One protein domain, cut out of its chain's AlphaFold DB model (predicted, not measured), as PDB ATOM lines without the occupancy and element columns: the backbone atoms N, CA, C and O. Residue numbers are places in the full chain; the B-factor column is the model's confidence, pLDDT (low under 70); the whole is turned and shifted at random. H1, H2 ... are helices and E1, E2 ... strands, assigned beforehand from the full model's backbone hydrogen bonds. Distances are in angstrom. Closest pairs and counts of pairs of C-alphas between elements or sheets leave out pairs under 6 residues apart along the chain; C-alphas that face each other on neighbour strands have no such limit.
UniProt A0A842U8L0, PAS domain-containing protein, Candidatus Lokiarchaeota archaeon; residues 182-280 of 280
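This is residues 182 to 280 of the 280 residues of the protein "PAS domain-containing protein" of Candidatus Lokiarchaeota archaeon (UniProt A0A842U8L0). One antiparallel sheet of four strands has two helices, H1 and H2, side by side over one face, running opposite ways and along the strands; the other face is bare. H1 covers E2 and E1, and the long H2 covers E4 and E3. The printed part has 99 residues, in the order H1 E1 E2 E3 E4 H2, with sheet order E2 E1 E4 E3; the class is mixed, helices and strands. It is compact, with a radius of gyration of the C-alphas of 13.6 A, and elongated, spanning 43 by 22 by 22 A.

H1, residues 186 to 200, begins at C-alpha 186 (254.421, 191.358, 211.101) and is 20.7 A long. E1 is residues 208 to 213, 17.0 A, and E2 residues 216 to 219, 10.1 A. E3, residues 229 to 236, is 22.7 A long, and E4, residues 239 to 246, 22.8 A. H2, residues 254 to 279, is 36.7 A long and ends at C-alpha 279 (261.760, 189.259, 220.548).

Hairpin E1 and E2 has N 211 and O 218 at 2.9 A, within hydrogen-bond range. Inner strands E1 and E4 are antiparallel neighbours, with N 210 and O 244 at 2.8 A. Hairpin E3 and E4 has N 234 and O 241 at 2.9 A. H1 is on the sheet at a height of 9.3 A; its closest C-alphas to E2 are Leu 191 and Tyr 218, 6.3 A. H2 is on the same face at a height of 8.1 A; its closest C-alphas to E3 are Lys 269 and Ile 236, 6.3 A. The helices are close but not clearly touching, Ile 186 to Ile 272 being the closest C-alphas at 7.2 A, at a shallow tilt of 23 degrees, opposite ways. In H1 and H2 every O i to N i+4 pair is within hydrogen-bond range.

The C-alphas farthest apart, Glu 250 and Gly 280, are 43.4 A apart. The printed part has no cut and no long link. Confidence is under 70 at residues 199 to 206, 252 to 254 and 278 to 280.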
ATOM      1  N   PRO A 182     263.455 189.069 207.213       78.69
ATOM      2  CA  PRO A 182     263.475 189.432 208.629       78.69
ATOM      3  C   PRO A 182     263.138 190.909 208.868       78.69
ATOM      4  O   PRO A 182     262.556 191.225 209.903       78.69
ATOM      5  N   ASN A 183     263.405 191.784 207.894       84.62
ATOM      6  CA  ASN A 183     263.247 193.236 208.022       84.62
ATOM      7  C   ASN A 183     261.803 193.734 207.859       84.62
ATOM      8  O   ASN A 183     261.565 194.927 208.021       84.62
ATOM      9  N   ILE A 184     260.858 192.858 207.508       85.31
ATOM     10  CA  ILE A 184     259.455 193.235 207.303       85.31
ATOM     11  C   ILE A 184     258.681 193.047 208.622       85.31
ATOM     12  O   ILE A 184     258.676 191.931 209.155       85.31
ATOM     13  N   PRO A 185     258.047 194.092 209.182       88.69
ATOM     14  CA  PRO A 185     257.144 193.978 210.328       88.69
ATOM     15  C   PRO A 185     256.023 192.954 210.105       88.69
ATOM     16  O   PRO A 185     255.618 192.701 208.976       88.69
ATOM     17  N   ILE A 186     255.499 192.365 211.183       86.00
ATOM     18  CA  ILE A 186     254.421 191.358 211.101       86.00
ATOM     19  C   ILE A 186     253.171 191.932 210.407       86.00
ATOM     20  O   ILE A 186     252.565 191.262 209.574       86.00
ATOM     21  N   ASP A 187     252.837 193.188 210.682       88.19
ATOM     22  CA  ASP A 187     251.680 193.869 210.092       88.19
ATOM     23  C   ASP A 187     251.826 194.006 208.563       88.19
ATOM     24  O   ASP A 187     250.899 193.706 207.807       88.19
ATOM     25  N   ASP A 188     253.033 194.349 208.099       88.25
ATOM     26  CA  ASP A 188     253.372 194.432 206.675       88.25
ATOM     27  C   ASP A 188     253.410 193.043 206.013       88.25
ATOM     28  O   ASP A 188     253.073 192.906 204.835       88.25
ATOM     29  N   ILE A 189     253.767 191.991 206.765       87.50
ATOM     30  CA  ILE A 189     253.667 190.599 206.303       87.50
ATOM     31  C   ILE A 189     252.207 190.250 205.990       87.50
ATOM     32  O   ILE A 189     251.940 189.647 204.947       87.50
ATOM     33  N   PHE A 190     251.257 190.628 206.850       89.25
ATOM     34  CA  PHE A 190     249.838 190.347 206.623       89.25
ATOM     35  C   PHE A 190     249.285 191.105 205.419       89.25
ATOM     36  O   PHE A 190     248.681 190.484 204.543       89.25
ATOM     37  N   LEU A 191     249.534 192.414 205.334       87.06
ATOM     38  CA  LEU A 191     249.072 193.231 204.208       87.06
ATOM     39  C   LEU A 191     249.683 192.763 202.880       87.06
ATOM     40  O   LEU A 191     248.950 192.487 201.932       87.06
ATOM     41  N   GLY A 192     251.000 192.546 202.826       85.38
ATOM     42  CA  GLY A 192     251.650 192.075 201.602       85.38
ATOM     43  C   GLY A 192     251.254 190.647 201.208       85.38
ATOM     44  O   GLY A 192     251.198 190.324 200.022       85.38
ATOM     45  N   THR A 193     250.911 189.785 202.174       84.00
ATOM     46  CA  THR A 193     250.333 188.466 201.872       84.00
ATOM     47  C   THR A 193     248.979 188.612 201.183       84.00
ATOM     48  O   THR A 193     248.743 187.944 200.178       84.00
ATOM     49  N   LEU A 194     248.101 189.485 201.689       84.81
ATOM     50  CA  LEU A 194     246.788 189.740 201.089       84.81
ATOM     51  C   LEU A 194     246.919 190.252 199.647       84.81
ATOM     52  O   LEU A 194     246.212 189.767 198.760       84.81
ATOM     53  N   ASP A 195     247.876 191.146 199.393       80.31
ATOM     54  CA  ASP A 195     248.159 191.662 198.050       80.31
ATOM     55  C   ASP A 195     248.683 190.574 197.107       80.31
ATOM     56  O   ASP A 195     248.262 190.480 195.951       80.31
ATOM     57  N   HIS A 196     249.575 189.707 197.587       77.88
ATOM     58  CA  HIS A 196     250.107 188.608 196.786       77.88
ATOM     59  C   HIS A 196     249.080 187.505 196.511       77.88
ATOM     60  O   HIS A 196     249.071 186.973 195.399       77.88
ATOM     61  N   ILE A 197     248.202 187.186 197.470       75.31
ATOM     62  CA  ILE A 197     247.072 186.270 197.254       75.31
ATOM     63  C   ILE A 197     246.172 186.828 196.149       75.31
ATOM     64  O   ILE A 197     245.830 186.097 195.225       75.31
ATOM     65  N   LYS A 198     245.854 188.127 196.192       73.94
ATOM     66  CA  LYS A 198     245.034 188.792 195.170       73.94
ATOM     67  C   LYS A 198     245.721 188.813 193.798       73.94
ATOM     68  O   LYS A 198     245.097 188.480 192.799       73.94
ATOM     69  N   ALA A 199     247.001 189.179 193.738       69.94
ATOM     70  CA  ALA A 199     247.744 189.335 192.484       69.94
ATOM     71  C   ALA A 199     248.149 188.007 191.825       69.94
ATOM     72  O   ALA A 199     248.378 187.958 190.617       69.94
ATOM     73  N   GLY A 200     248.306 186.942 192.610       62.31
ATOM     74  CA  GLY A 200     248.663 185.617 192.111       62.31
ATOM     75  C   GLY A 200     247.471 184.735 191.755       62.31
ATOM     76  O   GLY A 200     247.680 183.632 191.254       62.31
ATOM     77  N   TRP A 201     246.246 185.205 192.004       67.50
ATOM     78  CA  TRP A 201     245.024 184.481 191.686       67.50
ATOM     79  C   TRP A 201     244.470 184.898 190.321       67.50
ATOM     80  O   TRP A 201     243.748 185.882 190.203       67.50
ATOM     81  N   ASP A 202     244.777 184.125 189.280       54.47
ATOM     82  CA  ASP A 202     244.261 184.318 187.910       54.47
ATOM     83  C   ASP A 202     242.908 183.595 187.710       54.47
ATOM     84  O   ASP A 202     242.668 182.925 186.707       54.47
ATOM     85  N   GLY A 203     242.050 183.634 188.736       56.72
ATOM     86  CA  GLY A 203     240.758 182.942 188.770       56.72
ATOM     87  C   GLY A 203     239.567 183.851 188.432       56.72
ATOM     88  O   GLY A 203     239.680 185.072 188.507       56.72
ATOM     89  N   PRO A 204     238.395 183.279 188.094       47.59
ATOM     90  CA  PRO A 204     237.265 184.005 187.497       47.59
ATOM     91  C   PRO A 204     236.519 184.991 188.417       47.59
ATOM     92  O   PRO A 204     235.570 185.628 187.960       47.59
ATOM     93  N   HIS A 205     236.913 185.154 189.684       54.72
ATOM     94  CA  HIS A 205     236.151 185.931 190.666       54.72
ATOM     95  C   HIS A 205     237.042 186.911 191.438       54.72
ATOM     96  O   HIS A 205     238.129 186.520 191.873       54.72
ATOM     97  N   PRO A 206     236.596 188.163 191.669       56.50
ATOM     98  CA  PRO A 206     237.285 189.074 192.569       56.50
ATOM     99  C   PRO A 206     237.296 188.478 193.978       56.50
ATOM    100  O   PRO A 206     236.255 188.342 194.623       56.50
ATOM    101  N   LEU A 207     238.491 188.118 194.437       71.12
ATOM    102  CA  LEU A 207     238.736 187.691 195.803       71.12
ATOM    103  C   LEU A 207     238.966 188.914 196.674       71.12
ATOM    104  O   LEU A 207     239.769 189.788 196.336       71.12
ATOM    105  N   SER A 208     238.306 188.941 197.824       83.44
ATOM    106  CA  SER A 208     238.724 189.812 198.910       83.44
ATOM    107  C   SER A 208     239.018 188.978 200.142       83.44
ATOM    108  O   SER A 208     238.381 187.951 200.376       83.44
ATOM    109  N   ALA A 209     240.041 189.369 200.889       86.94
ATOM    110  CA  ALA A 209     240.531 188.570 201.995       86.94
ATOM    111  C   ALA A 209     240.820 189.447 203.208       86.94
ATOM    112  O   ALA A 209     241.165 190.629 203.092       86.94
ATOM    113  N   LYS A 210     240.656 188.838 204.377       91.50
ATOM    114  CA  LYS A 210     240.920 189.434 205.676       91.50
ATOM    115  C   LYS A 210     241.755 188.476 206.510       91.50
ATOM    116  O   LYS A 210     241.452 187.288 206.572       91.50
ATOM    117  N   ILE A 211     242.784 189.008 207.157       91.94
ATOM    118  CA  ILE A 211     243.536 188.308 208.196       91.94
ATOM    119  C   ILE A 211     243.208 188.976 209.526       91.94
ATOM    120  O   ILE A 211     243.314 190.193 209.646       91.94
ATOM    121  N   THR A 212     242.841 188.192 210.532       92.50
ATOM    122  CA  THR A 212     242.660 188.673 211.903       92.50
ATOM    123  C   THR A 212     243.702 188.017 212.792       92.50
ATOM    124  O   THR A 212     243.771 186.791 212.850       92.50
ATOM    125  N   PHE A 213     244.498 188.815 213.501       91.25
ATOM    126  CA  PHE A 213     245.496 188.324 214.451       91.25
ATOM    127  C   PHE A 213     245.526 189.207 215.696       91.25
ATOM    128  O   PHE A 213     245.606 190.431 215.599       91.25
ATOM    129  N   ASN A 214     245.450 188.592 216.882       86.06
ATOM    130  CA  ASN A 214     245.474 189.295 218.173       86.06
ATOM    131  C   ASN A 214     244.446 190.449 218.274       86.06
ATOM    132  O   ASN A 214     244.745 191.521 218.795       86.06
ATOM    133  N   GLY A 215     243.249 190.253 217.710       84.75
ATOM    134  CA  GLY A 215     242.177 191.257 217.680       84.75
ATOM    135  C   GLY A 215     242.357 192.388 216.658       84.75
ATOM    136  O   GLY A 215     241.470 193.229 216.543       84.75
ATOM    137  N   THR A 216     243.460 192.408 215.905       90.75
ATOM    138  CA  THR A 216     243.691 193.370 214.815       90.75
ATOM    139  C   THR A 216     243.274 192.754 213.483       90.75
ATOM    140  O   THR A 216     243.599 191.598 213.213       90.75
ATOM    141  N   GLU A 217     242.553 193.517 212.660       93.81
ATOM    142  CA  GLU A 217     242.111 193.096 211.328       93.81
ATOM    143  C   GLU A 217     242.960 193.748 210.227       93.81
ATOM    144  O   GLU A 217     243.128 194.967 210.201       93.81
ATOM    145  N   TYR A 218     243.400 192.941 209.267       93.00
ATOM    146  CA  TYR A 218     244.114 193.338 208.055       93.00
ATOM    147  C   TYR A 218     243.257 192.971 206.851       93.00
ATOM    148  O   TYR A 218     242.789 191.839 206.750       93.00
ATOM    149  N   LYS A 219     243.019 193.920 205.946       91.38
ATOM    150  CA  LYS A 219     242.067 193.776 204.834       91.38
ATOM    151  C   LYS A 219     242.750 194.107 203.515       91.38
ATOM    152  O   LYS A 219     243.546 195.039 203.459       91.38
ATOM    153  N   SER A 220     242.410 193.368 202.462       87.56
ATOM    154  CA  SER A 220     242.812 193.712 201.093       87.56
ATOM    155  C   SER A 220     242.206 195.055 200.659       87.56
ATOM    156  O   SER A 220     241.103 195.382 201.090       87.56
ATOM    157  N   GLU A 221     242.855 195.780 199.744       80.38
ATOM    158  CA  GLU A 221     242.446 197.131 199.299       80.38
ATOM    159  C   GLU A 221     240.965 197.250 198.862       80.38
ATOM    160  O   GLU A 221     240.301 198.227 199.193       80.38
ATOM    161  N   ASP A 222     240.405 196.217 198.217       77.88
ATOM    162  CA  ASP A 222     239.008 196.176 197.736       77.88
ATOM    163  C   ASP A 222     238.095 195.283 198.602       77.88
ATOM    164  O   ASP A 222     237.230 194.567 198.088       77.88
ATOM    165  N   PHE A 223     238.315 195.255 199.919       85.06
ATOM    166  CA  PHE A 223     237.617 194.331 200.816       85.06
ATOM    167  C   PHE A 223     236.086 194.443 200.757       85.06
ATOM    168  O   PHE A 223     235.513 195.510 200.991       85.06
ATOM    169  N   LYS A 224     235.422 193.311 200.494       85.00
ATOM    170  CA  LYS A 224     233.962 193.171 200.484       85.00
ATOM    171  C   LYS A 224     233.558 191.823 201.060       85.00
ATOM    172  O   LYS A 224     233.923 190.777 200.528       85.00
ATOM    173  N   GLU A 225     232.743 191.866 202.105       88.19
ATOM    174  CA  GLU A 225     232.118 190.663 202.638       88.19
ATOM    175  C   GLU A 225     231.001 190.191 201.710       88.19
ATOM    176  O   GLU A 225     230.199 190.979 201.200       88.19
ATOM    177  N   THR A 226     230.945 188.885 201.511       86.00
ATOM    178  CA  THR A 226     229.904 188.208 200.746       86.00
ATOM    179  C   THR A 226     229.419 186.985 201.528       86.00
ATOM    180  O   THR A 226     230.120 186.495 202.420       86.00
ATOM    181  N   PRO A 227     228.222 186.453 201.217       84.88
ATOM    182  CA  PRO A 227     227.746 185.214 201.834       84.88
ATOM    183  C   PRO A 227     228.656 184.013 201.538       84.88
ATOM    184  O   PRO A 227     228.761 183.093 202.350       84.88
ATOM    185  N   TYR A 228     229.337 184.034 200.390       85.44
ATOM    186  CA  TYR A 228     230.246 182.988 199.939       85.44
ATOM    187  C   TYR A 228     231.638 183.249 200.506       85.44
ATOM    188  O   TYR A 228     232.391 184.055 199.963       85.44
ATOM    189  N   HIS A 229     231.997 182.574 201.596       86.56
ATOM    190  CA  HIS A 229     233.327 182.716 202.177       86.56
ATOM    191  C   HIS A 229     233.865 181.406 202.743       86.56
ATOM    192  O   HIS A 229     233.115 180.504 203.120       86.56
ATOM    193  N   THR A 230     235.188 181.316 202.811       86.00
ATOM    194  CA  THR A 230     235.898 180.277 203.553       86.00
ATOM    195  C   THR A 230     236.640 180.898 204.724       86.00
ATOM    196  O   THR A 230     237.139 182.020 204.645       86.00
ATOM    197  N   ARG A 231     236.704 180.147 205.825       88.50
ATOM    198  CA  ARG A 231     237.434 180.523 207.033       88.50
ATOM    199  C   ARG A 231     238.489 179.476 207.350       88.50
ATOM    200  O   ARG A 231     238.170 178.295 207.489       88.50
ATOM    201  N   HIS A 232     239.720 179.930 207.534       88.19
ATOM    202  CA  HIS A 232     240.841 179.120 207.994       88.19
ATOM    203  C   HIS A 232     241.395 179.687 209.294       88.19
ATOM    204  O   HIS A 232     241.737 180.860 209.359       88.19
ATOM    205  N   ILE A 233     241.485 178.851 210.326       90.12
ATOM    206  CA  ILE A 233     241.960 179.244 211.657       90.12
ATOM    207  C   ILE A 233     243.246 178.481 211.948       90.12
ATOM    208  O   ILE A 233     243.298 177.263 211.762       90.12
ATOM    209  N   ILE A 234     244.268 179.196 212.409       90.00
ATOM    210  CA  ILE A 234     245.549 178.637 212.832       90.00
ATOM    211  C   ILE A 234     245.939 179.235 214.184       90.00
ATOM    212  O   ILE A 234     245.843 180.441 214.386       90.00
ATOM    213  N   SER A 235     246.418 178.395 215.100       87.50
ATOM    214  CA  SER A 235     246.929 178.829 216.405       87.50
ATOM    215  C   SER A 235     248.447 179.041 216.370       87.50
ATOM    216  O   SER A 235     249.182 178.181 215.869       87.50
ATOM    217  N   ILE A 236     248.901 180.161 216.938       85.62
ATOM    218  CA  ILE A 236     250.295 180.608 217.071       85.62
ATOM    219  C   ILE A 236     250.516 181.027 218.532       85.62
ATOM    220  O   ILE A 236     249.950 182.038 218.940       85.62
ATOM    221  N   ASN A 237     251.312 180.286 219.314       77.69
ATOM    222  CA  ASN A 237     251.618 180.584 220.730       77.69
ATOM    223  C   ASN A 237     250.390 181.101 221.528       77.69
ATOM    224  O   ASN A 237     250.390 182.227 222.025       77.69
ATOM    225  N   ASP A 238     249.317 180.301 221.567       81.38
ATOM    226  CA  ASP A 238     248.013 180.578 222.213       81.38
ATOM    227  C   ASP A 238     247.168 181.731 221.631       81.38
ATOM    228  O   ASP A 238     246.088 182.036 222.137       81.38
ATOM    229  N   LYS A 239     247.605 182.348 220.527       86.12
ATOM    230  CA  LYS A 239     246.833 183.334 219.757       86.12
ATOM    231  C   LYS A 239     246.254 182.706 218.497       86.12
ATOM    232  O   LYS A 239     246.904 181.895 217.841       86.12
ATOM    233  N   GLU A 240     245.052 183.119 218.112       90.56
ATOM    234  CA  GLU A 240     244.440 182.695 216.852       90.56
ATOM    235  C   GLU A 240     244.737 183.693 215.729       90.56
ATOM    236  O   GLU A 240     244.599 184.910 215.886       90.56
ATOM    237  N   MET A 241     245.142 183.145 214.585       90.50
ATOM    238  CA  MET A 241     245.223 183.818 213.299       90.50
ATOM    239  C   MET A 241     244.119 183.260 212.401       90.50
ATOM    240  O   MET A 241     244.061 182.053 212.155       90.50
ATOM    241  N   VAL A 242     243.241 184.131 211.916       92.06
ATOM    242  CA  VAL A 242     242.082 183.757 211.096       92.06
ATOM    243  C   VAL A 242     242.228 184.361 209.707       92.06
ATOM    244  O   VAL A 242     242.409 185.566 209.590       92.06
ATOM    245  N   PHE A 243     242.124 183.536 208.669       90.12
ATOM    246  CA  PHE A 243     241.996 183.960 207.276       90.12
ATOM    247  C   PHE A 243     240.541 183.795 206.855       90.12
ATOM    248  O   PHE A 243     240.032 182.673 206.822       90.12
ATOM    249  N   ASP A 244     239.889 184.898 206.511       89.31
ATOM    250  CA  ASP A 244     238.577 184.911 205.871       89.31
ATOM    251  C   ASP A 244     238.754 185.293 204.395       89.31
ATOM    252  O   ASP A 244     239.334 186.336 204.085       89.31
ATOM    253  N   ILE A 245     238.263 184.454 203.481       86.88
ATOM    254  CA  ILE A 245     238.332 184.681 202.030       86.88
ATOM    255  C   ILE A 245     236.925 184.703 201.470       86.88
ATOM    256  O   ILE A 245     236.180 183.740 201.637       86.88
ATOM    257  N   TYR A 246     236.590 185.792 200.793       86.56
ATOM    258  CA  TYR A 246     235.263 186.084 200.276       86.56
ATOM    259  C   TYR A 246     235.246 186.002 198.748       86.56
ATOM    260  O   TYR A 246     236.162 186.488 198.076       86.56
ATOM    261  N   TYR A 247     234.173 185.420 198.213       83.12
ATOM    262  CA  TYR A 247     233.947 185.186 196.785       83.12
ATOM    263  C   TYR A 247     232.747 185.980 196.286       83.12
ATOM    264  O   TYR A 247     231.760 186.141 197.002       83.12
ATOM    265  N   SER A 248     232.783 186.436 195.036       78.81
ATOM    266  CA  SER A 248     231.631 187.111 194.425       78.81
ATOM    267  C   SER A 248     230.427 186.191 194.213       78.81
ATOM    268  O   SER A 248     229.296 186.666 194.244       78.81
ATOM    269  N   GLU A 249     230.664 184.897 194.000       79.31
ATOM    270  CA  GLU A 249     229.645 183.882 193.731       79.31
ATOM    271  C   GLU A 249     230.078 182.499 194.242       79.31
ATOM    272  O   GLU A 249     231.218 182.309 194.674       79.31
ATOM    273  N   GLU A 250     229.147 181.544 194.231       77.56
ATOM    274  CA  GLU A 250     229.416 180.152 194.588       77.56
ATOM    275  C   GLU A 250     230.392 179.518 193.585       77.56
ATOM    276  O   GLU A 250     230.256 179.694 192.376       77.56
ATOM    277  N   THR A 251     231.401 178.796 194.079       70.25
ATOM    278  CA  THR A 251     232.493 178.277 193.247       70.25
ATOM    279  C   THR A 251     232.843 176.834 193.607       70.25
ATOM    280  O   THR A 251     232.892 176.469 194.778       70.25
ATOM    281  N   GLU A 252     233.105 175.997 192.600       69.12
ATOM    282  CA  GLU A 252     233.497 174.587 192.779       69.12
ATOM    283  C   GLU A 252     234.991 174.421 193.113       69.12
ATOM    284  O   GLU A 252     235.424 173.354 193.539       69.12
ATOM    285  N   TYR A 253     235.793 175.481 192.980       66.94
ATOM    286  CA  TYR A 253     237.247 175.426 193.170       66.94
ATOM    287  C   TYR A 253     237.688 175.462 194.642       66.94
ATOM    288  O   TYR A 253     238.887 175.462 194.911       66.94
ATOM    289  N   ILE A 254     236.743 175.494 195.593       68.94
ATOM    290  CA  ILE A 254     236.962 175.752 197.029       68.94
ATOM    291  C   ILE A 254     238.058 174.867 197.638       68.94
ATOM    292  O   ILE A 254     238.868 175.359 198.422       68.94
ATOM    293  N   ASP A 255     238.109 173.581 197.297       71.19
ATOM    294  CA  ASP A 255     239.019 172.638 197.955       71.19
ATOM    295  C   ASP A 255     240.496 172.869 197.603       71.19
ATOM    296  O   ASP A 255     241.357 172.827 198.493       71.19
ATOM    297  N   ASP A 256     240.802 173.200 196.347       70.00
ATOM    298  CA  ASP A 256     242.168 173.537 195.939       70.00
ATOM    299  C   ASP A 256     242.623 174.862 196.569       70.00
ATOM    300  O   ASP A 256     243.760 174.969 197.045       70.00
ATOM    301  N   GLN A 257     241.719 175.842 196.698       71.31
ATOM    302  CA  GLN A 257     242.049 177.110 197.362       71.31
ATOM    303  C   GLN A 257     242.301 176.917 198.855       71.31
ATOM    304  O   GLN A 257     243.286 177.427 199.384       71.31
ATOM    305  N   LYS A 258     241.462 176.127 199.537       76.50
ATOM    306  CA  LYS A 258     241.654 175.785 200.953       76.50
ATOM    307  C   LYS A 258     243.045 175.202 201.197       76.50
ATOM    308  O   LYS A 258     243.684 175.519 202.201       76.50
ATOM    309  N   LYS A 259     243.529 174.358 200.281       79.12
ATOM    310  CA  LYS A 259     244.861 173.749 200.364       79.12
ATOM    311  C   LYS A 259     245.978 174.777 200.175       79.12
ATOM    312  O   LYS A 259     246.938 174.760 200.943       79.12
ATOM    313  N   PHE A 260     245.840 175.671 199.201       78.12
ATOM    314  CA  PHE A 260     246.800 176.747 198.943       78.12
ATOM    315  C   PHE A 260     246.900 177.731 200.119       78.12
ATOM    316  O   PHE A 260     247.990 178.037 200.601       78.12
ATOM    317  N   ILE A 261     245.758 178.166 200.646       80.62
ATOM    318  CA  ILE A 261     245.681 179.112 201.766       80.62
ATOM    319  C   ILE A 261     246.226 178.497 203.044       80.62
ATOM    320  O   ILE A 261     246.974 179.154 203.766       80.62
ATOM    321  N   LYS A 262     245.934 177.216 203.287       84.00
ATOM    322  CA  LYS A 262     246.547 176.472 204.387       84.00
ATOM    323  C   LYS A 262     248.079 176.500 204.306       84.00
ATOM    324  O   LYS A 262     248.714 176.790 205.310       84.00
ATOM    325  N   GLN A 263     248.667 176.262 203.128       84.06
ATOM    326  CA  GLN A 263     250.129 176.303 202.957       84.06
ATOM    327  C   GLN A 263     250.722 177.681 203.272       84.06
ATOM    328  O   GLN A 263     251.736 177.766 203.960       84.06
ATOM    329  N   ILE A 264     250.090 178.759 202.801       83.44
ATOM    330  CA  ILE A 264     250.534 180.127 203.110       83.44
ATOM    331  C   ILE A 264     250.446 180.393 204.612       83.44
ATOM    332  O   ILE A 264     251.383 180.918 205.209       83.44
ATOM    333  N   ALA A 265     249.327 180.025 205.226       85.44
ATOM    334  CA  ALA A 265     249.075 180.291 206.629       85.44
ATOM    335  C   ALA A 265     250.028 179.493 207.550       85.44
ATOM    336  O   ALA A 265     250.500 180.045 208.545       85.44
ATOM    337  N   ASP A 266     250.392 178.259 207.177       88.00
ATOM    338  CA  ASP A 266     251.422 177.457 207.854       88.00
ATOM    339  C   ASP A 266     252.819 178.118 207.763       88.00
ATOM    340  O   ASP A 266     253.550 178.176 208.755       88.00
ATOM    341  N   GLU A 267     253.194 178.679 206.605       87.12
ATOM    342  CA  GLU A 267     254.473 179.396 206.435       87.12
ATOM    343  C   GLU A 267     254.510 180.719 207.219       87.12
ATOM    344  O   GLU A 267     255.529 181.049 207.831       87.12
ATOM    345  N   ILE A 268     253.401 181.467 207.249       87.00
ATOM    346  CA  ILE A 268     253.276 182.688 208.063       87.00
ATOM    347  C   ILE A 268     253.408 182.354 209.541       87.00
ATOM    348  O   ILE A 268     254.158 183.026 210.249       87.00
ATOM    349  N   LYS A 269     252.728 181.296 209.998       89.12
ATOM    350  CA  LYS A 269     252.845 180.800 211.367       89.12
ATOM    351  C   LYS A 269     254.307 180.563 211.741       89.12
ATOM    352  O   LYS A 269     254.761 181.145 212.721       89.12
ATOM    353  N   ALA A 270     255.048 179.802 210.937       86.56
ATOM    354  CA  ALA A 270     256.445 179.483 211.227       86.56
ATOM    355  C   ALA A 270     257.332 180.739 211.347       86.56
ATOM    356  O   ALA A 270     258.206 180.811 212.211       86.56
ATOM    357  N   VAL A 271     257.108 181.749 210.499       86.12
ATOM    358  CA  VAL A 271     257.866 183.008 210.572       86.12
ATOM    359  C   VAL A 271     257.481 183.836 211.796       86.12
ATOM    360  O   VAL A 271     258.361 184.415 212.432       86.12
ATOM    361  N   ILE A 272     256.194 183.912 212.135       84.56
ATOM    362  CA  ILE A 272     255.736 184.661 213.308       84.56
ATOM    363  C   ILE A 272     256.245 184.004 214.592       84.56
ATOM    364  O   ILE A 272     256.762 184.721 215.441       84.56
ATOM    365  N   GLU A 273     256.165 182.675 214.715       85.31
ATOM    366  CA  GLU A 273     256.743 181.928 215.846       85.31
ATOM    367  C   GLU A 273     258.229 182.262 215.999       85.31
ATOM    368  O   GLU A 273     258.652 182.719 217.056       85.31
ATOM    369  N   PHE A 274     258.999 182.189 214.907       83.19
ATOM    370  CA  PHE A 274     260.419 182.543 214.925       83.19
ATOM    371  C   PHE A 274     260.682 183.994 215.361       83.19
ATOM    372  O   PHE A 274     261.604 184.250 216.135       83.19
ATOM    373  N   LYS A 275     259.895 184.965 214.873       79.38
ATOM    374  CA  LYS A 275     260.056 186.383 215.248       79.38
ATOM    375  C   LYS A 275     259.642 186.652 216.696       79.38
ATOM    376  O   LYS A 275     260.269 187.487 217.339       79.38
ATOM    377  N   LEU A 276     258.611 185.977 217.202       74.44
ATOM    378  CA  LEU A 276     258.149 186.110 218.585       74.44
ATOM    379  C   LEU A 276     259.141 185.484 219.573       74.44
ATOM    380  O   LEU A 276     259.418 186.101 220.596       74.44
ATOM    381  N   ASP A 277     259.728 184.335 219.236       73.56
ATOM    382  CA  ASP A 277     260.719 183.647 220.075       73.56
ATOM    383  C   ASP A 277     262.059 184.407 220.176       73.56
ATOM    384  O   ASP A 277     262.797 184.234 221.140       73.56
ATOM    385  N   TRP A 278     262.391 185.255 219.192       60.22
ATOM    386  CA  TRP A 278     263.589 186.115 219.207       60.22
ATOM    387  C   TRP A 278     263.372 187.496 219.847       60.22
ATOM    388  O   TRP A 278     264.353 188.181 220.145       60.22
ATOM    389  N   LEU A 279     262.121 187.942 219.999       53.16
ATOM    390  CA  LEU A 279     261.760 189.259 220.548       53.16
ATOM    391  C   LEU A 279     261.204 189.199 221.984       53.16
ATOM    392  O   LEU A 279     261.050 190.258 222.595       53.16
ATOM    393  N   GLY A 280     260.880 188.004 222.494       48.00
ATOM    394  CA  GLY A 280     260.484 187.746 223.886       48.00
ATOM    395  C   GLY A 280     261.667 187.434 224.793       48.00
ATOM    396  O   GLY A 280     261.582 187.811 225.983       48.00
TER     397      GLY A 280